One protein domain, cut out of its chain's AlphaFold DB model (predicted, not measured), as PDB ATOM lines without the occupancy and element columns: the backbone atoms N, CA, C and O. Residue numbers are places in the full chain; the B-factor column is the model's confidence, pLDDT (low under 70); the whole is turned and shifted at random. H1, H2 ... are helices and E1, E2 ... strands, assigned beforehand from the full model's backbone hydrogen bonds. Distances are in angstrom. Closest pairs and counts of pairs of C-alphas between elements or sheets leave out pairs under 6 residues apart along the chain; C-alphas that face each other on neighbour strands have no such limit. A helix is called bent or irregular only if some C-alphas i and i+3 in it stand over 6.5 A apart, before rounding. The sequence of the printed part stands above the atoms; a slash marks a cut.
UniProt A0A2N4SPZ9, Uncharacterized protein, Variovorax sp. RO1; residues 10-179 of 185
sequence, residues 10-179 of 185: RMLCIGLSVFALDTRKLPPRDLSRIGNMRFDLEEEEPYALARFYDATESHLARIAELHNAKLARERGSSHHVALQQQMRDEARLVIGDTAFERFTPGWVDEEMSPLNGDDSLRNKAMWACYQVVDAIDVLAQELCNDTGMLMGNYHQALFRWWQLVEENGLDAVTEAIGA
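Overview. This is residues 10 to 179 of the 185 residues of an uncharacterized protein of Variovorax sp. RO1 (UniProt A0A2N4SPZ9). Look for an up-and-down bundle of four helices, H1b, H2, H5 and H6, each running against the one before it; H1b and H6 only come close, and the strand hairpin E1-E2 packs along H1b, with E1 towards H6. The short helix H3 crosses H5, H7 meets the beginning of H5 with residues 121 to 126 of H5 alone, H1a bends away from H1b to run about perpendicular to H6, and H4 is near H5. The 170 printed residues hold nine named elements, E1, E2, then H1 to H7; the sheet, order E1 - E2, is antiparallel and the class is mostly helix. The whole is compact, radius of gyration of the C-alphas 16.4 A, and spans 49 by 36 by 24 A.

Along the chain. Find C-alpha 10 at (3.065, 60.978, -17.460), where E1, residues 10 to 14, begins; E2 is residues 17 to 22, 16.7 A long. H1, residues 46 to 71, was assigned as one helix by its hydrogen bonds but is bent, with C-alphas 55 and 58 7.9 A apart: H1a is 46 to 55, 14.7 A, and H1b 58 to 71, 20.1 A. H2, residues 78 to 95, is 26.0 A long; H3 is 97 to 102 and H4 109 to 115. H4 is irregular, but only just: C-alphas 111 and 114 are 6.8 A apart. H5, residues 121 to 141, measures 30.0 A, and H6, 147 to 168, 31.7 A. H7, residues 170 to 178, ends at C-alpha 178, (21.160, 35.905, -43.939).

Arrangement. Start at the hairpin E1 and E2, where N 12 and O 19 are 2.8 A apart, within hydrogen-bond range. The closest C-alphas of E2 and H1b, Leu 21 and Asn 68, are 6.8 A apart. H1b and H2, a helical hairpin, touch at a shallow tilt of 16 degrees, Lys 70 to His 80 closest at 5.5 A between C-alphas. H5, the hub, touches H2, H3, H6 and H7. With H6 it forms a helical hairpin at a shallow tilt of 23 degrees; the closest C-alphas, Ala 135 and Tyr 154, are 4.8 A apart. H7 touches residues 121 to 126 of H5, about perpendicular at 85 degrees, the closest C-alphas being Arg 122 and Ala 176, 4.5 A. Every O i to N i+4 pair is within hydrogen-bond range in H1a, H1b, H2, H3, H5, H6 and H7; H4 has 0 of 3, and 1 of 4 O i to N i+3 pairs.

Size, cuts and confidence. The C-alphas of Arg 24 and Asp 118 are the two farthest apart, 49.6 A. The printed part has no cut. The link from E2 to H1 is long, 23 residues; its residues 37 to 38 pair in parallel with 12 to 13 of E1. Look for pLDDT under 70 at 48 residues, among them 26 to 47 and 104 to 118.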
ATOM      1  N   ARG A  10       3.509  61.543 -16.181       68.81
ATOM      2  CA  ARG A  10       3.065  60.978 -17.460       68.81
ATOM      3  C   ARG A  10       3.146  59.461 -17.382       68.81
ATOM      4  O   ARG A  10       4.102  58.945 -16.807       68.81
ATOM      5  N   MET A  11       2.128  58.769 -17.888       65.31
ATOM      6  CA  MET A  11       2.035  57.310 -17.819       65.31
ATOM      7  C   MET A  11       2.156  56.694 -19.209       65.31
ATOM      8  O   MET A  11       1.488  57.124 -20.148       65.31
ATOM      9  N   LEU A  12       2.993  55.668 -19.304       71.50
ATOM     10  CA  LEU A  12       3.145  54.808 -20.466       71.50
ATOM     11  C   LEU A  12       2.594  53.428 -20.109       71.50
ATOM     12  O   LEU A  12       3.100  52.802 -19.179       71.50
ATOM     13  N   CYS A  13       1.577  52.967 -20.827       68.00
ATOM     14  CA  CYS A  13       1.006  51.640 -20.629       68.00
ATOM     15  C   CYS A  13       1.444  50.720 -21.773       68.00
ATOM     16  O   CYS A  13       1.220  51.053 -22.938       68.00
ATOM     17  N   ILE A  14       2.049  49.578 -21.444       69.25
ATOM     18  CA  ILE A  14       2.460  48.543 -22.400       69.25
ATOM     19  C   ILE A  14       1.961  47.198 -21.873       69.25
ATOM     20  O   ILE A  14       2.365  46.790 -20.788       69.25
ATOM     21  N   GLY A  15       1.066  46.530 -22.608       72.12
ATOM     22  CA  GLY A  15       0.412  45.315 -22.117       72.12
ATOM     23  C   GLY A  15      -0.339  45.569 -20.803       72.12
ATOM     24  O   GLY A  15      -1.214  46.439 -20.742       72.12
ATOM     25  N   LEU A  16       0.016  44.824 -19.750       69.00
ATOM     26  CA  LEU A  16      -0.517  45.007 -18.393       69.00
ATOM     27  C   LEU A  16       0.340  45.956 -17.539       69.00
ATOM     28  O   LEU A  16      -0.083  46.383 -16.461       69.00
ATOM     29  N   SER A  17       1.527  46.311 -18.022       67.50
ATOM     30  CA  SER A  17       2.504  47.124 -17.310       67.50
ATOM     31  C   SER A  17       2.259  48.627 -17.480       67.50
ATOM     32  O   SER A  17       1.948  49.121 -18.566       67.50
ATOM     33  N   VAL A  18       2.439  49.385 -16.391       72.38
ATOM     34  CA  VAL A  18       2.282  50.849 -16.359       72.38
ATOM     35  C   VAL A  18       3.553  51.501 -15.822       72.38
ATOM     36  O   VAL A  18       3.969  51.243 -14.694       72.38
ATOM     37  N   PHE A  19       4.131  52.409 -16.604       71.75
ATOM     38  CA  PHE A  19       5.361  53.124 -16.277       71.75
ATOM     39  C   PHE A  19       5.076  54.608 -16.076       71.75
ATOM     40  O   PHE A  19       4.595  55.295 -16.977       71.75
ATOM     41  N   ALA A  20       5.392  55.117 -14.887       70.69
ATOM     42  CA  ALA A  20       5.172  56.509 -14.520       70.69
ATOM     43  C   ALA A  20       6.468  57.328 -14.602       70.69
ATOM     44  O   ALA A  20       7.489  56.972 -14.016       70.69
ATOM     45  N   LEU A  21       6.401  58.476 -15.273       71.38
ATOM     46  CA  LEU A  21       7.483  59.444 -15.398       71.38
ATOM     47  C   LEU A  21       7.119  60.736 -14.659       71.38
ATOM     48  O   LEU A  21       6.210  61.457 -15.073       71.38
ATOM     49  N   ASP A  22       7.842  61.056 -13.581       72.38
ATOM     50  CA  ASP A  22       7.680  62.330 -12.865       72.38
ATOM     51  C   ASP A  22       8.434  63.452 -13.589       72.38
ATOM     52  O   ASP A  22       9.644  63.634 -13.434       72.38
ATOM     53  N   THR A  23       7.692  64.235 -14.368       70.75
ATOM     54  CA  THR A  23       8.231  65.316 -15.202       70.75
ATOM     55  C   THR A  23       8.861  66.458 -14.410       70.75
ATOM     56  O   THR A  23       9.654  67.214 -14.964       70.75
ATOM     57  N   ARG A  24       8.587  66.568 -13.101       68.12
ATOM     58  CA  ARG A  24       9.190  67.592 -12.228       68.12
ATOM     59  C   ARG A  24      10.658  67.312 -11.913       68.12
ATOM     60  O   ARG A  24      11.369  68.223 -11.504       68.12
ATOM     61  N   LYS A  25      11.093  66.057 -12.052       70.31
ATOM     62  CA  LYS A  25      12.468  65.617 -11.767       70.31
ATOM     63  C   LYS A  25      13.375  65.677 -12.997       70.31
ATOM     64  O   LYS A  25      14.544  65.314 -12.905       70.31
ATOM     65  N   LEU A  26      12.832  66.087 -14.140       67.38
ATOM     66  CA  LEU A  26      13.544  66.101 -15.407       67.38
ATOM     67  C   LEU A  26      14.214  67.459 -15.650       67.38
ATOM     68  O   LEU A  26      13.722  68.486 -15.174       67.38
ATOM     69  N   PRO A  27      15.329  67.488 -16.402       65.19
ATOM     70  CA  PRO A  27      15.895  68.742 -16.883       65.19
ATOM     71  C   PRO A  27      14.851  69.527 -17.704       65.19
ATOM     72  O   PRO A  27      13.944  68.916 -18.275       65.19
ATOM     73  N   PRO A  28      14.962  70.868 -17.792       63.03
ATOM     74  CA  PRO A  28      14.020  71.705 -18.530       63.03
ATOM     75  C   PRO A  28      14.028  71.340 -20.022       63.03
ATOM     76  O   PRO A  28      14.869  71.792 -20.794       63.03
ATOM     77  N   ARG A  29      13.083  70.485 -20.411       64.06
ATOM     78  CA  ARG A  29      12.845  69.992 -21.769       64.06
ATOM     79  C   ARG A  29      11.381  70.238 -22.125       64.06
ATOM     80  O   ARG A  29      10.518  70.242 -21.244       64.06
ATOM     81  N   ASP A  30      11.088  70.424 -23.409       59.19
ATOM     82  CA  ASP A  30       9.699  70.403 -23.867       59.19
ATOM     83  C   ASP A  30       9.191  68.957 -23.851       59.19
ATOM     84  O   ASP A  30       9.502  68.156 -24.726       59.19
ATOM     85  N   LEU A  31       8.433  68.626 -22.809       57.97
ATOM     86  CA  LEU A  31       7.822  67.313 -22.621       57.97
ATOM     87  C   LEU A  31       6.327  67.337 -22.918       57.97
ATOM     88  O   LEU A  31       5.640  66.377 -22.586       57.97
ATOM     89  N   SER A  32       5.800  68.426 -23.498       55.56
ATOM     90  CA  SER A  32       4.362  68.619 -23.739       55.56
ATOM     91  C   SER A  32       3.715  67.452 -24.496       55.56
ATOM     92  O   SER A  32       2.543  67.154 -24.262       55.56
ATOM     93  N   ARG A  33       4.508  66.724 -25.286       54.28
ATOM     94  CA  ARG A  33       4.093  65.692 -26.240       54.28
ATOM     95  C   ARG A  33       4.147  64.237 -25.744       54.28
ATOM     96  O   ARG A  33       3.732  63.351 -26.463       54.28
ATOM     97  N   ILE A  34       4.611  63.956 -24.525       53.47
ATOM     98  CA  ILE A  34       4.614  62.587 -23.957       53.47
ATOM     99  C   ILE A  34       3.206  62.224 -23.412       53.47
ATOM    100  O   ILE A  34       2.958  62.333 -22.216       53.47
ATOM    101  N   GLY A  35       2.199  61.989 -24.247       50.31
ATOM    102  CA  GLY A  35       0.813  61.773 -23.784       50.31
ATOM    103  C   GLY A  35       0.625  60.671 -22.715       50.31
ATOM    104  O   GLY A  35       1.534  59.911 -22.391       50.31
ATOM    105  N   ASN A  36      -0.586  60.568 -22.155       49.03
ATOM    106  CA  ASN A  36      -1.017  59.302 -21.553       49.03
ATOM    107  C   ASN A  36      -1.243  58.338 -22.719       49.03
ATOM    108  O   ASN A  36      -2.225  58.493 -23.444       49.03
ATOM    109  N   MET A  37      -0.316  57.411 -22.943       55.50
ATOM    110  CA  MET A  37      -0.388  56.493 -24.076       55.50
ATOM    111  C   MET A  37      -0.796  55.108 -23.606       55.50
ATOM    112  O   MET A  37      -0.091  54.468 -22.825       55.50
ATOM    113  N   ARG A  38      -1.934  54.658 -24.125       53.16
ATOM    114  CA  ARG A  38      -2.293  53.250 -24.214       53.16
ATOM    115  C   ARG A  38      -2.118  52.865 -25.677       53.16
ATOM    116  O   ARG A  38      -2.705  53.516 -26.537       53.16
ATOM    117  N   PHE A  39      -1.278  51.876 -25.946       60.38
ATOM    118  CA  PHE A  39      -1.137  51.327 -27.289       60.38
ATOM    119  C   PHE A  39      -2.150  50.207 -27.448       60.38
ATOM    120  O   PHE A  39      -1.989  49.131 -26.875       60.38
ATOM    121  N   ASP A  40      -3.208  50.487 -28.196       54.50
ATOM    122  CA  ASP A  40      -4.050  49.440 -28.747       54.50
ATOM    123  C   ASP A  40      -3.454  49.128 -30.133       54.50
ATOM    124  O   ASP A  40      -3.350  50.022 -30.973       54.50
ATOM    125  N   LEU A  41      -2.957  47.902 -30.344       56.88
ATOM    126  CA  LEU A  41      -2.598  47.440 -31.690       56.88
ATOM    127  C   LEU A  41      -3.893  47.434 -32.512       56.88
ATOM    128  O   LEU A  41      -4.885  46.851 -32.070       56.88
ATOM    129  N   GLU A  42      -3.917  48.153 -33.635       47.44
ATOM    130  CA  GLU A  42      -5.118  48.272 -34.466       47.44
ATOM    131  C   GLU A  42      -5.583  46.881 -34.925       47.44
ATOM    132  O   GLU A  42      -4.816  46.146 -35.530       47.44
ATOM    133  N   GLU A  43      -6.838  46.536 -34.619       51.19
ATOM    134  CA  GLU A  43      -7.621  45.455 -35.248       51.19
ATOM    135  C   GLU A  43      -6.999  44.040 -35.315       51.19
ATOM    136  O   GLU A  43      -7.336  43.266 -36.206       51.19
ATOM    137  N   GLU A  44      -6.161  43.642 -34.355       55.12
ATOM    138  CA  GLU A  44      -5.601  42.277 -34.320       55.12
ATOM    139  C   GLU A  44      -6.429  41.305 -33.460       55.12
ATOM    140  O   GLU A  44      -7.059  41.688 -32.465       55.12
ATOM    141  N   GLU A  45      -6.422  40.013 -33.822       59.88
ATOM    142  CA  GLU A  45      -7.143  38.980 -33.070       59.88
ATOM    143  C   GLU A  45      -6.698  38.971 -31.589       59.88
ATOM    144  O   GLU A  45      -5.503  38.821 -31.304       59.88
ATOM    145  N   PRO A  46      -7.630  39.036 -30.611       63.78
ATOM    146  CA  PRO A  46      -7.296  39.129 -29.184       63.78
ATOM    147  C   PRO A  46      -6.333  38.047 -28.672       63.78
ATOM    148  O   PRO A  46      -5.609  38.255 -27.699       63.78
ATOM    149  N   TYR A  47      -6.322  36.880 -29.322       61.31
ATOM    150  CA  TYR A  47      -5.479  35.751 -28.949       61.31
ATOM    151  C   TYR A  47      -4.015  35.907 -29.395       61.31
ATOM    152  O   TYR A  47      -3.111  35.504 -28.664       61.31
ATOM    153  N   ALA A  48      -3.762  36.515 -30.559       76.38
ATOM    154  CA  ALA A  48      -2.404  36.825 -31.011       76.38
ATOM    155  C   ALA A  48      -1.765  37.889 -30.106       76.38
ATOM    156  O   ALA A  48      -0.610  37.761 -29.700       76.38
ATOM    157  N   LEU A  49      -2.561  38.880 -29.701       78.06
ATOM    158  CA  LEU A  49      -2.130  39.957 -28.818       78.06
ATOM    159  C   LEU A  49      -1.679  39.458 -27.434       78.06
ATOM    160  O   LEU A  49      -0.667  39.920 -26.910       78.06
ATOM    161  N   ALA A  50      -2.404  38.500 -26.847       81.69
ATOM    162  CA  ALA A  50      -2.042  37.923 -25.553       81.69
ATOM    163  C   ALA A  50      -0.684  37.201 -25.605       81.69
ATOM    164  O   ALA A  50       0.188  37.489 -24.790       81.69
ATOM    165  N   ARG A  51      -0.468  36.336 -26.608       85.75
ATOM    166  CA  ARG A  51       0.812  35.621 -26.767       85.75
ATOM    167  C   ARG A  51       1.978  36.565 -27.046       85.75
ATOM    168  O   ARG A  51       3.080  36.337 -26.554       85.75
ATOM    169  N   PHE A  52       1.735  37.628 -27.810       88.56
ATOM    170  CA  PHE A  52       2.737  38.657 -28.046       88.56
ATOM    171  C   PHE A  52       3.201  39.297 -26.734       88.56
ATOM    172  O   PHE A  52       4.406  39.385 -26.490       88.56
ATOM    173  N   TYR A  53       2.270  39.721 -25.874       86.00
ATOM    174  CA  TYR A  53       2.635  40.316 -24.590       86.00
ATOM    175  C   TYR A  53       3.282  39.300 -23.643       86.00
ATOM    176  O   TYR A  53       4.294  39.640 -23.034       86.00
ATOM    177  N   ASP A  54       2.815  38.049 -23.605       86.38
ATOM    178  CA  ASP A  54       3.474  36.979 -22.840       86.38
ATOM    179  C   ASP A  54       4.949  36.798 -23.254       86.38
ATOM    180  O   ASP A  54       5.812  36.545 -22.413       86.38
ATOM    181  N   ALA A  55       5.259  36.960 -24.545       86.38
ATOM    182  CA  ALA A  55       6.612  36.820 -25.075       86.38
ATOM    183  C   ALA A  55       7.482  38.083 -24.928       86.38
ATOM    184  O   ALA A  55       8.703  37.975 -24.814       86.38
ATOM    185  N   THR A  56       6.891  39.283 -24.967       88.88
ATOM    186  CA  THR A  56       7.644  40.536 -25.192       88.88
ATOM    187  C   THR A  56       7.469  41.607 -24.118       88.88
ATOM    188  O   THR A  56       8.213  42.590 -24.129       88.88
ATOM    189  N   GLU A  57       6.557  41.442 -23.152       86.69
ATOM    190  CA  GLU A  57       6.263  42.478 -22.150       86.69
ATOM    191  C   GLU A  57       7.508  42.888 -21.353       86.69
ATOM    192  O   GLU A  57       7.765  44.079 -21.181       86.69
ATOM    193  N   SER A  58       8.339  41.924 -20.938       88.44
ATOM    194  CA  SER A  58       9.584  42.212 -20.205       88.44
ATOM    195  C   SER A  58      10.569  43.052 -21.024       88.44
ATOM    196  O   SER A  58      11.245  43.931 -20.490       88.44
ATOM    197  N   HIS A  59      10.632  42.818 -22.335       92.31
ATOM    198  CA  HIS A  59      11.483  43.582 -23.242       92.31
ATOM    199  C   HIS A  59      10.950  45.004 -23.449       92.31
ATOM    200  O   HIS A  59      11.678  45.987 -23.317       92.31
ATOM    201  N   LEU A  60       9.649  45.139 -23.699       88.25
ATOM    202  CA  LEU A  60       9.007  46.443 -23.855       88.25
ATOM    203  C   LEU A  60       9.104  47.287 -22.571       88.25
ATOM    204  O   LEU A  60       9.371  48.490 -22.638       88.25
ATOM    205  N   ALA A  61       8.978  46.648 -21.406       87.12
ATOM    206  CA  ALA A  61       9.234  47.255 -20.104       87.12
ATOM    207  C   ALA A  61      10.666  47.795 -20.007       87.12
ATOM    208  O   ALA A  61      10.882  48.954 -19.645       87.12
ATOM    209  N   ARG A  62      11.649  46.984 -20.403       91.88
ATOM    210  CA  ARG A  62      13.059  47.363 -20.391       91.88
ATOM    211  C   ARG A  62      13.356  48.558 -21.303       91.88
ATOM    212  O   ARG A  62      14.047  49.492 -20.888       91.88
ATOM    213  N   ILE A  63      12.791  48.584 -22.509       92.38
ATOM    214  CA  ILE A  63      12.904  49.725 -23.432       92.38
ATOM    215  C   ILE A  63      12.279  50.992 -22.830       92.38
ATOM    216  O   ILE A  63      12.883  52.069 -22.902       92.38
ATOM    217  N   ALA A  64      11.115  50.882 -22.184       87.19
ATOM    218  CA  ALA A  64      10.472  51.998 -21.493       87.19
ATOM    219  C   ALA A  64      11.320  52.551 -20.336       87.19
ATOM    220  O   ALA A  64      11.471  53.770 -20.203       87.19
ATOM    221  N   GLU A  65      11.908  51.676 -19.519       87.94
ATOM    222  CA  GLU A  65      12.813  52.058 -18.434       87.94
ATOM    223  C   GLU A  65      14.046  52.803 -18.952       87.94
ATOM    224  O   GLU A  65      14.365  53.889 -18.458       87.94
ATOM    225  N   LEU A  66      14.714  52.255 -19.971       92.50
ATOM    226  CA  LEU A  66      15.891  52.866 -20.588       92.50
ATOM    227  C   LEU A  66      15.560  54.227 -21.200       92.50
ATOM    228  O   LEU A  66      16.293  55.198 -20.990       92.50
ATOM    229  N   HIS A  67      14.425  54.328 -21.893       88.50
ATOM    230  CA  HIS A  67      13.945  55.583 -22.450       88.50
ATOM    231  C   HIS A  67      13.708  56.635 -21.353       88.50
ATOM    232  O   HIS A  67      14.192  57.766 -21.446       88.50
ATOM    233  N   ASN A  68      13.013  56.271 -20.275       82.94
ATOM    234  CA  ASN A  68      12.738  57.184 -19.166       82.94
ATOM    235  C   ASN A  68      14.020  57.605 -18.432       82.94
ATOM    236  O   ASN A  68      14.189  58.782 -18.102       82.94
ATOM    237  N   ALA A  69      14.959  56.677 -18.228       87.38
ATOM    238  CA  ALA A  69      16.269  56.977 -17.659       87.38
ATOM    239  C   ALA A  69      17.071  57.936 -18.552       87.38
ATOM    240  O   ALA A  69      17.729  58.846 -18.041       87.38
ATOM    241  N   LYS A  70      16.990  57.773 -19.879       89.69
ATOM    242  CA  LYS A  70      17.648  58.635 -20.872       89.69
ATOM    243  C   LYS A  70      17.114  60.065 -20.812       89.69
ATOM    244  O   LYS A  70      17.909  61.007 -20.807       89.69
ATOM    245  N   LEU A  71      15.798  60.239 -20.677       81.62
ATOM    246  CA  LEU A  71      15.171  61.561 -20.540       81.62
ATOM    247  C   LEU A  71      15.651  62.340 -19.306       81.62
ATOM    248  O   LEU A  71      15.664  63.572 -19.327       81.62
ATOM    249  N   ALA A  72      16.074  61.642 -18.249       83.38
ATOM    250  CA  ALA A  72      16.614  62.250 -17.035       83.38
ATOM    251  C   ALA A  72      18.082  62.706 -17.160       83.38
ATOM    252  O   ALA A  72      18.625  63.290 -16.221       83.38
ATOM    253  N   ARG A  73      18.755  62.439 -18.288       86.19
ATOM    254  CA  ARG A  73      20.154  62.838 -18.535       86.19
ATOM    255  C   ARG A  73      20.237  64.095 -19.393       86.19
ATOM    256  O   ARG A  73      19.261  64.505 -20.003       86.19
ATOM    257  N   GLU A  74      21.402  64.723 -19.469       84.88
ATOM    258  CA  GLU A  74      21.666  65.795 -20.437       84.88
ATOM    259  C   GLU A  74      21.846  65.205 -21.845       84.88
ATOM    260  O   GLU A  74      22.529  64.189 -22.006       84.88
ATOM    261  N   ARG A  75      21.226  65.808 -22.869       84.69
ATOM    262  CA  ARG A  75      21.288  65.308 -24.252       84.69
ATOM    263  C   ARG A  75      22.728  65.377 -24.767       84.69
ATOM    264  O   ARG A  75      23.396  66.386 -24.591       84.69
ATOM    265  N   GLY A  76      23.198  64.300 -25.392       84.38
ATOM    266  CA  GLY A  76      24.567  64.205 -25.914       84.38
ATOM    267  C   GLY A  76      25.644  63.920 -24.860       84.38
ATOM    268  O   GLY A  76      26.787  63.664 -25.226       84.38
ATOM    269  N   SER A  77      25.302  63.895 -23.565       91.12
ATOM    270  CA  SER A  77      26.230  63.418 -22.531       91.12
ATOM    271  C   SER A  77      26.589  61.942 -22.742       91.12
ATOM    272  O   SER A  77      25.804  61.171 -23.298       91.12
ATOM    273  N   SER A  78      27.746  61.509 -22.233       94.88
ATOM    274  CA  SER A  78      28.181  60.106 -22.324       94.88
ATOM    275  C   SER A  78      27.144  59.123 -21.770       94.88
ATOM    276  O   SER A  78      26.897  58.081 -22.367       94.88
ATOM    277  N   HIS A  79      26.470  59.481 -20.673       92.88
ATOM    278  CA  HIS A  79      25.400  58.679 -20.079       92.88
ATOM    279  C   HIS A  79      24.159  58.608 -20.974       92.88
ATOM    280  O   HIS A  79      23.520  57.563 -21.056       92.88
ATOM    281  N   HIS A  80      23.813  59.707 -21.643       91.50
ATOM    282  CA  HIS A  80      22.709  59.728 -22.597       91.50
ATOM    283  C   HIS A  80      23.002  58.824 -23.796       91.50
ATOM    284  O   HIS A  80      22.169  57.995 -24.142       91.50
ATOM    285  N   VAL A  81      24.197  58.931 -24.381       93.00
ATOM    286  CA  VAL A  81      24.625  58.087 -25.509       93.00
ATOM    287  C   VAL A  81      24.698  56.610 -25.107       93.00
ATOM    288  O   VAL A  81      24.237  55.752 -25.854       93.00
ATOM    289  N   ALA A  82      25.190  56.302 -23.905       95.62
ATOM    290  CA  ALA A  82      25.222  54.932 -23.395       95.62
ATOM    291  C   ALA A  82      23.814  54.326 -23.263       95.62
ATOM    292  O   ALA A  82      23.613  53.173 -23.626       95.62
ATOM    293  N   LEU A  83      22.829  55.100 -22.795       95.31
ATOM    294  CA  LEU A  83      21.439  54.639 -22.715       95.31
ATOM    295  C   LEU A  83      20.816  54.449 -24.103       95.31
ATOM    296  O   LEU A  83      20.085  53.487 -24.305       95.31
ATOM    297  N   GLN A  84      21.140  55.311 -25.074       93.50
ATOM    298  CA  GLN A  84      20.732  55.105 -26.469       93.50
ATOM    299  C   GLN A  84      21.293  53.800 -27.034       93.50
ATOM    300  O   GLN A  84      20.574  53.067 -27.704       93.50
ATOM    301  N   GLN A  85      22.561  53.498 -26.747       93.88
ATOM    302  CA  GLN A  85      23.169  52.245 -27.179       93.88
ATOM    303  C   GLN A  85      22.515  51.042 -26.499       93.88
ATOM    304  O   GLN A  85      22.144  50.106 -27.194       93.88
ATOM    305  N   GLN A  86      22.267  51.104 -25.187       95.88
ATOM    306  CA  GLN A  86      21.569  50.030 -24.473       95.88
ATOM    307  C   GLN A  86      20.191  49.746 -25.073       95.88
ATOM    308  O   GLN A  86      19.836  48.589 -25.238       95.88
ATOM    309  N   MET A  87      19.430  50.772 -25.471       95.06
ATOM    310  CA  MET A  87      18.142  50.565 -26.148       95.06
ATOM    311  C   MET A  87      18.292  49.782 -27.461       95.06
ATOM    312  O   MET A  87      17.493  48.888 -27.733       95.06
ATOM    313  N   ARG A  88      19.320  50.089 -28.262       93.12
ATOM    314  CA  ARG A  88      19.626  49.344 -29.496       93.12
ATOM    315  C   ARG A  88      20.086  47.919 -29.192       93.12
ATOM    316  O   ARG A  88      19.665  46.995 -29.877       93.12
ATOM    317  N   ASP A  89      20.894  47.739 -28.151       93.25
ATOM    318  CA  ASP A  89      21.385  46.427 -27.733       93.25
ATOM    319  C   ASP A  89      20.238  45.510 -27.280       93.25
ATOM    320  O   ASP A  89      20.225  44.343 -27.653       93.25
ATOM    321  N   GLU A  90      19.248  46.025 -26.543       94.62
ATOM    322  CA  GLU A  90      18.053  45.254 -26.162       94.62
ATOM    323  C   GLU A  90      17.264  44.813 -27.403       94.62
ATOM    324  O   GLU A  90      16.879  43.655 -27.526       94.62
ATOM    325  N   ALA A  91      17.060  45.707 -28.376       92.31
ATOM    326  CA  ALA A  91      16.398  45.332 -29.625       92.31
ATOM    327  C   ALA A  91      17.203  44.283 -30.418       92.31
ATOM    328  O   ALA A  91      16.610  43.383 -31.015       92.31
ATOM    329  N   ARG A  92      18.540  44.349 -30.377       90.69
ATOM    330  CA  ARG A  92      19.439  43.356 -30.985       90.69
ATOM    331  C   ARG A  92      19.292  41.976 -30.365       90.69
ATOM    332  O   ARG A  92      19.294  40.994 -31.099       90.69
ATOM    333  N   LEU A  93      19.114  41.895 -29.048       90.44
ATOM    334  CA  LEU A  93      18.872  40.622 -28.364       90.44
ATOM    335  C   LEU A  93      17.571  39.949 -28.822       90.44
ATOM    336  O   LEU A  93      17.482  38.725 -28.768       90.44
ATOM    337  N   VAL A  94      16.588  40.725 -29.286       88.69
ATOM    338  CA  VAL A  94      15.297  40.196 -29.737       88.69
ATOM    339  C   VAL A  94      15.339  39.732 -31.188       88.69
ATOM    340  O   VAL A  94      14.960  38.600 -31.467       88.69
ATOM    341  N   ILE A  95      15.811  40.573 -32.114       86.81
ATOM    342  CA  ILE A  95      15.763  40.244 -33.553       86.81
ATOM    343  C   ILE A  95      17.022  39.539 -34.079       86.81
ATOM    344  O   ILE A  95      17.041  39.094 -35.227       86.81
ATOM    345  N   GLY A  96      18.065  39.434 -33.253       84.94
ATOM    346  CA  GLY A  96      19.327  38.774 -33.571       84.94
ATOM    347  C   GLY A  96      20.378  39.682 -34.223       84.94
ATOM    348  O   GLY A  96      20.075  40.684 -34.878       84.94
ATOM    349  N   ASP A  97      21.646  39.291 -34.069       82.12
ATOM    350  CA  ASP A  97      22.810  40.045 -34.557       82.12
ATOM    351  C   ASP A  97      22.798  40.228 -36.080       82.12
ATOM    352  O   ASP A  97      23.063  41.319 -36.577       82.12
ATOM    353  N   THR A  98      22.415  39.191 -36.831       76.31
ATOM    354  CA  THR A  98      22.394  39.224 -38.303       76.31
ATOM    355  C   THR A  98      21.475  40.315 -38.854       76.31
ATOM    356  O   THR A  98      21.799  40.943 -39.861       76.31
ATOM    357  N   ALA A  99      20.339  40.566 -38.200       72.94
ATOM    358  CA  ALA A  99      19.425  41.635 -38.587       72.94
ATOM    359  C   ALA A  99      20.021  43.023 -38.293       72.94
ATOM    360  O   ALA A  99      19.961  43.910 -39.144       72.94
ATOM    361  N   PHE A 100      20.642  43.193 -37.124       75.38
ATOM    362  CA  PHE A 100      21.240  44.462 -36.697       75.38
ATOM    363  C   PHE A 100      22.503  44.845 -37.471       75.38
ATOM    364  O   PHE A 100      22.712  46.019 -37.759       75.38
ATOM    365  N   GLU A 101      23.347  43.876 -37.826       75.50
ATOM    366  CA  GLU A 101      24.523  44.120 -38.668       75.50
ATOM    367  C   GLU A 101      24.121  44.537 -40.084       75.50
ATOM    368  O   GLU A 101      24.783  45.366 -40.708       75.50
ATOM    369  N   ARG A 102      23.030  43.953 -40.595       71.50
ATOM    370  CA  ARG A 102      22.554  44.200 -41.954       71.50
ATOM    371  C   ARG A 102      21.919  45.576 -42.101       71.50
ATOM    372  O   ARG A 102      22.208  46.272 -43.067       71.50
ATOM    373  N   PHE A 103      21.078  45.970 -41.154       71.94
ATOM    374  CA  PHE A 103      20.395  47.256 -41.181       71.94
ATOM    375  C   PHE A 103      21.085  48.185 -40.186       71.94
ATOM    376  O   PHE A 103      20.714  48.265 -39.022       71.94
ATOM    377  N   THR A 104      22.145  48.868 -40.624       64.38
ATOM    378  CA  THR A 104      22.748  49.922 -39.799       64.38
ATOM    379  C   THR A 104      21.817  51.142 -39.807       64.38
ATOM    380  O   THR A 104      21.410  51.577 -40.889       64.38
ATOM    381  N   PRO A 105      21.470  51.727 -38.646       60.00
ATOM    382  CA  PRO A 105      20.579  52.879 -38.611       60.00
ATOM    383  C   PRO A 105      21.073  54.056 -39.470       60.00
ATOM    384  O   PRO A 105      22.249  54.424 -39.420       60.00
ATOM    385  N   GLY A 106      20.172  54.647 -40.262       55.44
ATOM    386  CA  GLY A 106      20.460  55.786 -41.147       55.44
ATOM    387  C   GLY A 106      20.943  55.447 -42.567       55.44
ATOM    388  O   GLY A 106      21.244  56.367 -43.322       55.44
ATOM    389  N   TRP A 107      21.013  54.166 -42.948       53.94
ATOM    390  CA  TRP A 107      21.487  53.699 -44.263       53.94
ATOM    391  C   TRP A 107      20.529  52.671 -44.884       53.94
ATOM    392  O   TRP A 107      20.876  51.497 -44.965       53.94
ATOM    393  N   VAL A 108      19.294  53.042 -45.256       57.28
ATOM    394  CA  VAL A 108      18.323  51.994 -45.654       57.28
ATOM    395  C   VAL A 108      17.350  52.334 -46.798       57.28
ATOM    396  O   VAL A 108      16.670  51.437 -47.295       57.28
ATOM    397  N   ASP A 109      17.336  53.555 -47.341       56.03
ATOM    398  CA  ASP A 109      16.438  53.858 -48.475       56.03
ATOM    399  C   ASP A 109      16.861  53.165 -49.791       56.03
ATOM    400  O   ASP A 109      16.010  52.773 -50.597       56.03
ATOM    401  N   GLU A 110      18.161  52.932 -50.008       54.44
ATOM    402  CA  GLU A 110      18.663  52.306 -51.244       54.44
ATOM    403  C   GLU A 110      18.518  50.772 -51.258       54.44
ATOM    404  O   GLU A 110      18.242  50.195 -52.312       54.44
ATOM    405  N   GLU A 111      18.632  50.093 -50.107       56.78
ATOM    406  CA  GLU A 111      18.534  48.624 -50.030       56.78
ATOM    407  C   GLU A 111      17.089  48.098 -50.009       56.78
ATOM    408  O   GLU A 111      16.848  46.966 -50.440       56.78
ATOM    409  N   MET A 112      16.124  48.899 -49.542       62.75
ATOM    410  CA  MET A 112      14.717  48.480 -49.415       62.75
ATOM    411  C   MET A 112      13.871  48.804 -50.652       62.75
ATOM    412  O   MET A 112      12.899  48.101 -50.940       62.75
ATOM    413  N   SER A 113      14.273  49.808 -51.438       57.88
ATOM    414  CA  SER A 113      13.611  50.210 -52.689       57.88
ATOM    415  C   SER A 113      13.363  49.074 -53.712       57.88
ATOM    416  O   SER A 113      12.284  49.058 -54.311       57.88
ATOM    417  N   PRO A 114      14.268  48.091 -53.923       57.56
ATOM    418  CA  PRO A 114      14.058  46.997 -54.876       57.56
ATOM    419  C   PRO A 114      13.156  45.857 -54.367       57.56
ATOM    420  O   PRO A 114      12.933  44.894 -55.101       57.56
ATOM    421  N   LEU A 115      12.665  45.919 -53.125       58.38
ATOM    422  CA  LEU A 115      11.886  44.843 -52.491       58.38
ATOM    423  C   LEU A 115      10.370  45.084 -52.521       58.38
ATOM    424  O   LEU A 115       9.602  44.245 -52.047       58.38
ATOM    425  N   ASN A 116       9.928  46.218 -53.067       53.81
ATOM    426  CA  ASN A 116       8.508  46.528 -53.206       53.81
ATOM    427  C   ASN A 116       7.820  45.543 -54.169       53.81
ATOM    428  O   ASN A 116       8.140  45.501 -55.356       53.81
ATOM    429  N   GLY A 117       6.845  44.783 -53.660       56.44
ATOM    430  CA  GLY A 117       5.962  43.921 -54.457       56.44
ATOM    431  C   GLY A 117       6.359  42.442 -54.571       56.44
ATOM    432  O   GLY A 117       5.662  41.698 -55.254       56.44
ATOM    433  N   ASP A 118       7.436  41.994 -53.916       67.31
ATOM    434  CA  ASP A 118       7.807  40.570 -53.827       67.31
ATOM    435  C   ASP A 118       7.489  40.041 -52.419       67.31
ATOM    436  O   ASP A 118       8.085  40.466 -51.428       67.31
ATOM    437  N   ASP A 119       6.522  39.123 -52.367       71.56
ATOM    438  CA  ASP A 119       5.882  38.587 -51.158       71.56
ATOM    439  C   ASP A 119       6.645  37.415 -50.513       71.56
ATOM    440  O   ASP A 119       6.122  36.709 -49.641       71.56
ATOM    441  N   SER A 120       7.882  37.171 -50.952       85.81
ATOM    442  CA  SER A 120       8.733  36.127 -50.390       85.81
ATOM    443  C   SER A 120       8.995  36.340 -48.896       85.81
ATOM    444  O   SER A 120       9.149  37.467 -48.417       85.81
ATOM    445  N   LEU A 121       9.128  35.229 -48.159       85.62
ATOM    446  CA  LEU A 121       9.512  35.235 -46.740       85.62
ATOM    447  C   LEU A 121      10.765  36.084 -46.503       85.62
ATOM    448  O   LEU A 121      10.846  36.829 -45.533       85.62
ATOM    449  N   ARG A 122      11.712  36.031 -47.439       85.00
ATOM    450  CA  ARG A 122      12.918  36.846 -47.416       85.00
ATOM    451  C   ARG A 122      12.635  38.348 -47.358       85.00
ATOM    452  O   ARG A 122      13.220  39.033 -46.522       85.00
ATOM    453  N   ASN A 123      11.757  38.868 -48.203       82.62
ATOM    454  CA  ASN A 123      11.459  40.299 -48.196       82.62
ATOM    455  C   ASN A 123      10.654  40.702 -46.968       82.62
ATOM    456  O   ASN A 123      10.947  41.737 -46.374       82.62
ATOM    457  N   LYS A 124       9.702  39.862 -46.549       88.00
ATOM    458  CA  LYS A 124       8.944  40.064 -45.309       88.00
ATOM    459  C   LYS A 124       9.873  40.131 -44.097       88.00
ATOM    460  O   LYS A 124       9.766  41.060 -43.304       88.00
ATOM    461  N   ALA A 125      10.839  39.217 -44.010       89.12
ATOM    462  CA  ALA A 125      11.831  39.187 -42.940       89.12
ATOM    463  C   ALA A 125      12.746  40.419 -42.953       89.12
ATOM    464  O   ALA A 125      12.969  41.022 -41.904       89.12
ATOM    465  N   MET A 126      13.225  40.839 -44.131       85.62
ATOM    466  CA  MET A 126      14.029  42.061 -44.266       85.62
ATOM    467  C   MET A 126      13.243  43.313 -43.852       85.62
ATOM    468  O   MET A 126      13.749  44.107 -43.064       85.62
ATOM    469  N   TRP A 127      11.996  43.465 -44.310       85.62
ATOM    470  CA  TRP A 127      11.132  44.591 -43.934       85.62
ATOM    471  C   TRP A 127      10.805  44.615 -42.444       85.62
ATOM    472  O   TRP A 127      10.897  45.675 -41.826       85.62
ATOM    473  N   ALA A 128      10.452  43.470 -41.857       88.81
ATOM    474  CA  ALA A 128      10.146  43.381 -40.434       88.81
ATOM    475  C   ALA A 128      11.363  43.758 -39.573       88.81
ATOM    476  O   ALA A 128      11.240  44.557 -38.648       88.81
ATOM    477  N   CYS A 129      12.554  43.255 -39.913       88.56
ATOM    478  CA  CYS A 129      13.783  43.595 -39.194       88.56
ATOM    479  C   CYS A 129      14.144  45.071 -39.331       88.56
ATOM    480  O   CYS A 129      14.437  45.725 -38.332       88.56
ATOM    481  N   TYR A 130      14.075  45.603 -40.553       86.44
ATOM    482  CA  TYR A 130      14.309  47.018 -40.805       86.44
ATOM    483  C   TYR A 130      13.390  47.902 -39.954       86.44
ATOM    484  O   TYR A 130      13.876  48.799 -39.275       86.44
ATOM    485  N   GLN A 131      12.083  47.618 -39.933       87.88
ATOM    486  CA  GLN A 131      11.121  48.402 -39.153       87.88
ATOM    487  C   GLN A 131      11.458  48.408 -37.657       87.88
ATOM    488  O   GLN A 131      11.319  49.444 -37.012       87.88
ATOM    489  N   VAL A 132      11.924  47.282 -37.100       91.44
ATOM    490  CA  VAL A 132      12.331  47.217 -35.687       91.44
ATOM    491  C   VAL A 132      13.577  48.065 -35.436       91.44
ATOM    492  O   VAL A 132      13.595  48.835 -34.473       91.44
ATOM    493  N   VAL A 133      14.597  47.945 -36.291       89.81
ATOM    494  CA  VAL A 133      15.852  48.707 -36.186       89.81
ATOM    495  C   VAL A 133      15.609  50.210 -36.324       89.81
ATOM    496  O   VAL A 133      16.103  50.991 -35.512       89.81
ATOM    497  N   ASP A 134      14.846  50.620 -37.332       86.94
ATOM    498  CA  ASP A 134      14.529  52.026 -37.570       86.94
ATOM    499  C   ASP A 134      13.734  52.602 -36.394       86.94
ATOM    500  O   ASP A 134      14.125  53.605 -35.795       86.94
ATOM    501  N   ALA A 135      12.680  51.905 -35.958       89.94
ATOM    502  CA  ALA A 135      11.853  52.379 -34.860       89.94
ATOM    503  C   ALA A 135      12.636  52.501 -33.540       89.94
ATOM    504  O   ALA A 135      12.458  53.494 -32.827       89.94
ATOM    505  N   ILE A 136      13.524  51.547 -33.210       92.25
ATOM    506  CA  ILE A 136      14.344  51.668 -31.995       92.25
ATOM    507  C   ILE A 136      15.382  52.777 -32.114       92.25
ATOM    508  O   ILE A 136      15.644  53.463 -31.127       92.25
ATOM    509  N   ASP A 137      15.958  52.993 -33.296       89.31
ATOM    510  CA  ASP A 137      16.938  54.052 -33.487       89.31
ATOM    511  C   ASP A 137      16.291  55.435 -33.395       89.31
ATOM    512  O   ASP A 137      16.764  56.283 -32.636       89.31
ATOM    513  N   VAL A 138      15.148  55.643 -34.052       87.00
ATOM    514  CA  VAL A 138      14.373  56.886 -33.944       87.00
ATOM    515  C   VAL A 138      13.939  57.126 -32.492       87.00
ATOM    516  O   VAL A 138      14.081  58.244 -31.980       87.00
ATOM    517  N   LEU A 139      13.471  56.087 -31.787       88.75
ATOM    518  CA  LEU A 139      13.114  56.163 -30.366       88.75
ATOM    519  C   LEU A 139      14.329  56.479 -29.477       88.75
ATOM    520  O   LEU A 139      14.231  57.284 -28.544       88.75
ATOM    521  N   ALA A 140      15.493  55.895 -29.756       89.44
ATOM    522  CA  ALA A 140      16.734  56.180 -29.046       89.44
ATOM    523  C   ALA A 140      17.187  57.629 -29.292       89.44
ATOM    524  O   ALA A 140      17.536  58.339 -28.343       89.44
ATOM    525  N   GLN A 141      17.125  58.106 -30.532       84.38
ATOM    526  CA  GLN A 141      17.571  59.441 -30.926       84.38
ATOM    527  C   GLN A 141      16.591  60.568 -30.569       84.38
ATOM    528  O   GLN A 141      17.019  61.716 -30.455       84.38
ATOM    529  N   GLU A 142      15.315  60.254 -30.318       73.75
ATOM    530  CA  GLU A 142      14.246  61.238 -30.073       73.75
ATOM    531  C   GLU A 142      14.041  62.200 -31.264       73.75
ATOM    532  O   GLU A 142      13.733  63.377 -31.063       73.75
ATOM    533  N   LEU A 143      14.230  61.732 -32.509       59.16
ATOM    534  CA  LEU A 143      14.195  62.596 -33.707       59.16
ATOM    535  C   LEU A 143      12.824  63.260 -33.939       59.16
ATOM    536  O   LEU A 143      12.750  64.323 -34.552       59.16
ATOM    537  N   CYS A 144      11.749  62.687 -33.386       55.22
ATOM    538  CA  CYS A 144      10.394  63.231 -33.436       55.22
ATOM    539  C   CYS A 144       9.860  63.428 -32.014       55.22
ATOM    540  O   CYS A 144       9.847  62.511 -31.205       55.22
ATOM    541  N   ASN A 145       9.400  64.636 -31.692       57.91
ATOM    542  CA  ASN A 145       9.162  65.049 -30.304       57.91
ATOM    543  C   ASN A 145       7.981  64.347 -29.580       57.91
ATOM    544  O   ASN A 145       7.667  64.760 -28.472       57.91
ATOM    545  N   ASP A 146       7.312  63.335 -30.146       70.06
ATOM    546  CA  ASP A 146       6.230  62.586 -29.480       70.06
ATOM    547  C   ASP A 146       6.698  61.173 -29.087       70.06
ATOM    548  O   ASP A 146       6.693  60.244 -29.892       70.06
ATOM    549  N   THR A 147       7.110  61.012 -27.826       71.44
ATOM    550  CA  THR A 147       7.538  59.722 -27.253       71.44
ATOM    551  C   THR A 147       6.475  58.633 -27.382       71.44
ATOM    552  O   THR A 147       6.825  57.460 -27.482       71.44
ATOM    553  N   GLY A 148       5.195  59.000 -27.370       71.88
ATOM    554  CA  GLY A 148       4.108  58.053 -27.554       71.88
ATOM    555  C   GLY A 148       4.130  57.419 -28.902       71.88
ATOM    556  O   GLY A 148       4.256  56.207 -29.010       71.88
ATOM    557  N   MET A 149       4.085  58.260 -29.919       76.56
ATOM    558  CA  MET A 149       4.188  57.812 -31.295       76.56
ATOM    559  C   MET A 149       5.445  56.955 -31.510       76.56
ATOM    560  O   MET A 149       5.358  55.891 -32.108       76.56
ATOM    561  N   LEU A 150       6.601  57.359 -30.968       82.94
ATOM    562  CA  LEU A 150       7.842  56.589 -31.128       82.94
ATOM    563  C   LEU A 150       7.802  55.215 -30.445       82.94
ATOM    564  O   LEU A 150       8.221  54.227 -31.044       82.94
ATOM    565  N   MET A 151       7.278  55.132 -29.218       83.75
ATOM    566  CA  MET A 151       7.120  53.845 -28.536       83.75
ATOM    567  C   MET A 151       6.072  52.968 -29.237       83.75
ATOM    568  O   MET A 151       6.279  51.766 -29.365       83.75
ATOM    569  N   GLY A 152       4.994  53.563 -29.750       81.25
ATOM    570  CA  GLY A 152       3.969  52.868 -30.530       81.25
ATOM    571  C   GLY A 152       4.502  52.312 -31.848       81.25
ATOM    572  O   GLY A 152       4.219  51.167 -32.187       81.25
ATOM    573  N   ASN A 153       5.343  53.071 -32.553       84.94
ATOM    574  CA  ASN A 153       6.007  52.603 -33.770       84.94
ATOM    575  C   ASN A 153       6.914  51.405 -33.478       84.94
ATOM    576  O   ASN A 153       6.872  50.412 -34.202       84.94
ATOM    577  N   TYR A 154       7.695  51.475 -32.395       90.19
ATOM    578  CA  TYR A 154       8.543  50.361 -31.979       90.19
ATOM    579  C   TYR A 154       7.720  49.127 -31.599       90.19
ATOM    580  O   TYR A 154       8.016  48.020 -32.043       90.19
ATOM    581  N   HIS A 155       6.647  49.331 -30.840       87.50
ATOM    582  CA  HIS A 155       5.701  48.293 -30.458       87.50
ATOM    583  C   HIS A 155       5.089  47.587 -31.678       87.50
ATOM    584  O   HIS A 155       5.113  46.363 -31.769       87.50
ATOM    585  N   GLN A 156       4.594  48.357 -32.651       86.31
ATOM    586  CA  GLN A 156       4.011  47.835 -33.886       86.31
ATOM    587  C   GLN A 156       5.037  47.088 -34.746       86.31
ATOM    588  O   GLN A 156       4.720  46.038 -35.309       86.31
ATOM    589  N   ALA A 157       6.254  47.621 -34.864       89.88
ATOM    590  CA  ALA A 157       7.333  46.971 -35.599       89.88
ATOM    591  C   ALA A 157       7.702  45.626 -34.961       89.88
ATOM    592  O   ALA A 157       7.827  44.619 -35.659       89.88
ATOM    593  N   LEU A 158       7.809  45.597 -33.630       92.12
ATOM    594  CA  LEU A 158       8.121  44.381 -32.895       92.12
ATOM    595  C   LEU A 158       7.004  43.340 -33.005       92.12
ATOM    596  O   LEU A 158       7.299  42.162 -33.187       92.12
ATOM    597  N   PHE A 159       5.739  43.763 -32.958       89.69
ATOM    598  CA  PHE A 159       4.599  42.873 -33.168       89.69
ATOM    599  C   PHE A 159       4.646  42.197 -34.544       89.69
ATOM    600  O   PHE A 159       4.537  40.978 -34.630       89.69
ATOM    601  N   ARG A 160       4.901  42.962 -35.616       88.69
ATOM    602  CA  ARG A 160       5.019  42.414 -36.981       88.69
ATOM    603  C   ARG A 160       6.168  41.419 -37.112       88.69
ATOM    604  O   ARG A 160       6.020  40.394 -37.772       88.69
ATOM    605  N   TRP A 161       7.309  41.712 -36.488       92.12
ATOM    606  CA  TRP A 161       8.433  40.780 -36.448       92.12
ATOM    607  C   TRP A 161       8.076  39.498 -35.686       92.12
ATOM    608  O   TRP A 161       8.306  38.401 -36.193       92.12
ATOM    609  N   TRP A 162       7.462  39.627 -34.508       92.50
ATOM    610  CA  TRP A 162       7.050  38.489 -33.686       92.50
ATOM    611  C   TRP A 162       6.038  37.603 -34.414       92.50
ATOM    612  O   TRP A 162       6.207  36.388 -34.454       92.50
ATOM    613  N   GLN A 163       5.036  38.204 -35.057       90.12
ATOM    614  CA  GLN A 163       4.035  37.477 -35.830       90.12
ATOM    615  C   GLN A 163       4.678  36.687 -36.977       90.12
ATOM    616  O   GLN A 163       4.364  35.516 -37.177       90.12
ATOM    617  N   LEU A 164       5.639  37.286 -37.686       91.75
ATOM    618  CA  LEU A 164       6.370  36.596 -38.746       91.75
ATOM    619  C   LEU A 164       7.133  35.368 -38.214       91.75
ATOM    620  O   LEU A 164       7.155  34.326 -38.875       91.75
ATOM    621  N   VAL A 165       7.742  35.489 -37.030       91.94
ATOM    622  CA  VAL A 165       8.450  34.398 -36.343       91.94
ATOM    623  C   VAL A 165       7.488  33.310 -35.869       91.94
ATOM    624  O   VAL A 165       7.797  32.134 -36.047       91.94
ATOM    625  N   GLU A 166       6.324  33.661 -35.324       91.12
ATOM    626  CA  GLU A 166       5.287  32.691 -34.939       91.12
ATOM    627  C   GLU A 166       4.774  31.891 -36.143       91.12
ATOM    628  O   GLU A 166       4.548  30.687 -36.040       91.12
ATOM    629  N   GLU A 167       4.602  32.545 -37.293       91.75
ATOM    630  CA  GLU A 167       4.066  31.919 -38.506       91.75
ATOM    631  C   GLU A 167       5.081  31.007 -39.214       91.75
ATOM    632  O   GLU A 167       4.694  29.987 -39.786       91.75
ATOM    633  N   ASN A 168       6.370  31.367 -39.207       92.00
ATOM    634  CA  ASN A 168       7.389  30.723 -40.052       92.00
ATOM    635  C   ASN A 168       8.510  30.023 -39.268       92.00
ATOM    636  O   ASN A 168       9.255  29.231 -39.844       92.00
ATOM    637  N   GLY A 169       8.640  30.297 -37.970       91.31
ATOM    638  CA  GLY A 169       9.749  29.854 -37.130       91.31
ATOM    639  C   GLY A 169      10.970  30.778 -37.206       91.31
ATOM    640  O   GLY A 169      11.328  31.303 -38.263       91.31
ATOM    641  N   LEU A 170      11.650  30.948 -36.066       88.69
ATOM    642  CA  LEU A 170      12.801  31.850 -35.923       88.69
ATOM    643  C   LEU A 170      13.959  31.492 -36.866       88.69
ATOM    644  O   LEU A 170      14.567  32.387 -37.453       88.69
ATOM    645  N   ASP A 171      14.241  30.200 -37.042       88.56
ATOM    646  CA  ASP A 171      15.340  29.726 -37.890       88.56
ATOM    647  C   ASP A 171      15.114  30.104 -39.359       88.56
ATOM    648  O   ASP A 171      16.006  30.654 -40.004       88.56
ATOM    649  N   ALA A 172      13.896  29.892 -39.870       89.38
ATOM    650  CA  ALA A 172      13.538  30.214 -41.249       89.38
ATOM    651  C   ALA A 172      13.583  31.727 -41.512       89.38
ATOM    652  O   ALA A 172      14.073  32.162 -42.557       89.38
ATOM    653  N   VAL A 173      13.112  32.539 -40.556       88.69
ATOM    654  CA  VAL A 173      13.200  34.007 -40.625       88.69
ATOM    655  C   VAL A 173      14.664  34.465 -40.600       88.69
ATOM    656  O   VAL A 173      15.055  35.313 -41.402       88.69
ATOM    657  N   THR A 174      15.495  33.872 -39.742       84.81
ATOM    658  CA  THR A 174      16.926  34.200 -39.632       84.81
ATOM    659  C   THR A 174      17.694  33.840 -40.905       84.81
ATOM    660  O   THR A 174      18.449  34.661 -41.435       84.81
ATOM    661  N   GLU A 175      17.461  32.647 -41.457       86.12
ATOM    662  CA  GLU A 175      18.052  32.210 -42.725       86.12
ATOM    663  C   GLU A 175      17.640  33.135 -43.877       86.12
ATOM    664  O   GLU A 175      18.480  33.563 -44.671       86.12
ATOM    665  N   ALA A 176      16.365  33.524 -43.927       85.88
ATOM    666  CA  ALA A 176      15.833  34.469 -44.902       85.88
ATOM    667  C   ALA A 176      16.546  35.839 -44.875       85.88
ATOM    668  O   ALA A 176      16.779  36.424 -45.939       85.88
ATOM    669  N   ILE A 177      16.935  36.335 -43.694       84.00
ATOM    670  CA  ILE A 177      17.707  37.581 -43.531       84.00
ATOM    671  C   ILE A 177      19.164  37.386 -43.976       84.00
ATOM    672  O   ILE A 177      19.740  38.257 -44.636       84.00
ATOM    673  N   GLY A 178      19.767  36.244 -43.630       74.62
ATOM    674  CA  GLY A 178      21.160  35.905 -43.939       74.62
ATOM    675  C   GLY A 178      21.410  35.497 -45.396       74.62
ATOM    676  O   GLY A 178      22.528  35.649 -45.898       74.62
ATOM    677  N   ALA A 179      20.383  35.041 -46.115       61.66
ATOM    678  CA  ALA A 179      20.468  34.646 -47.514       61.66
ATOM    679  C   ALA A 179      20.778  35.862 -48.406       61.66
ATOM    680  O   ALA A 179      19.893  36.592 -48.862       61.66
TER     681      ALA A 179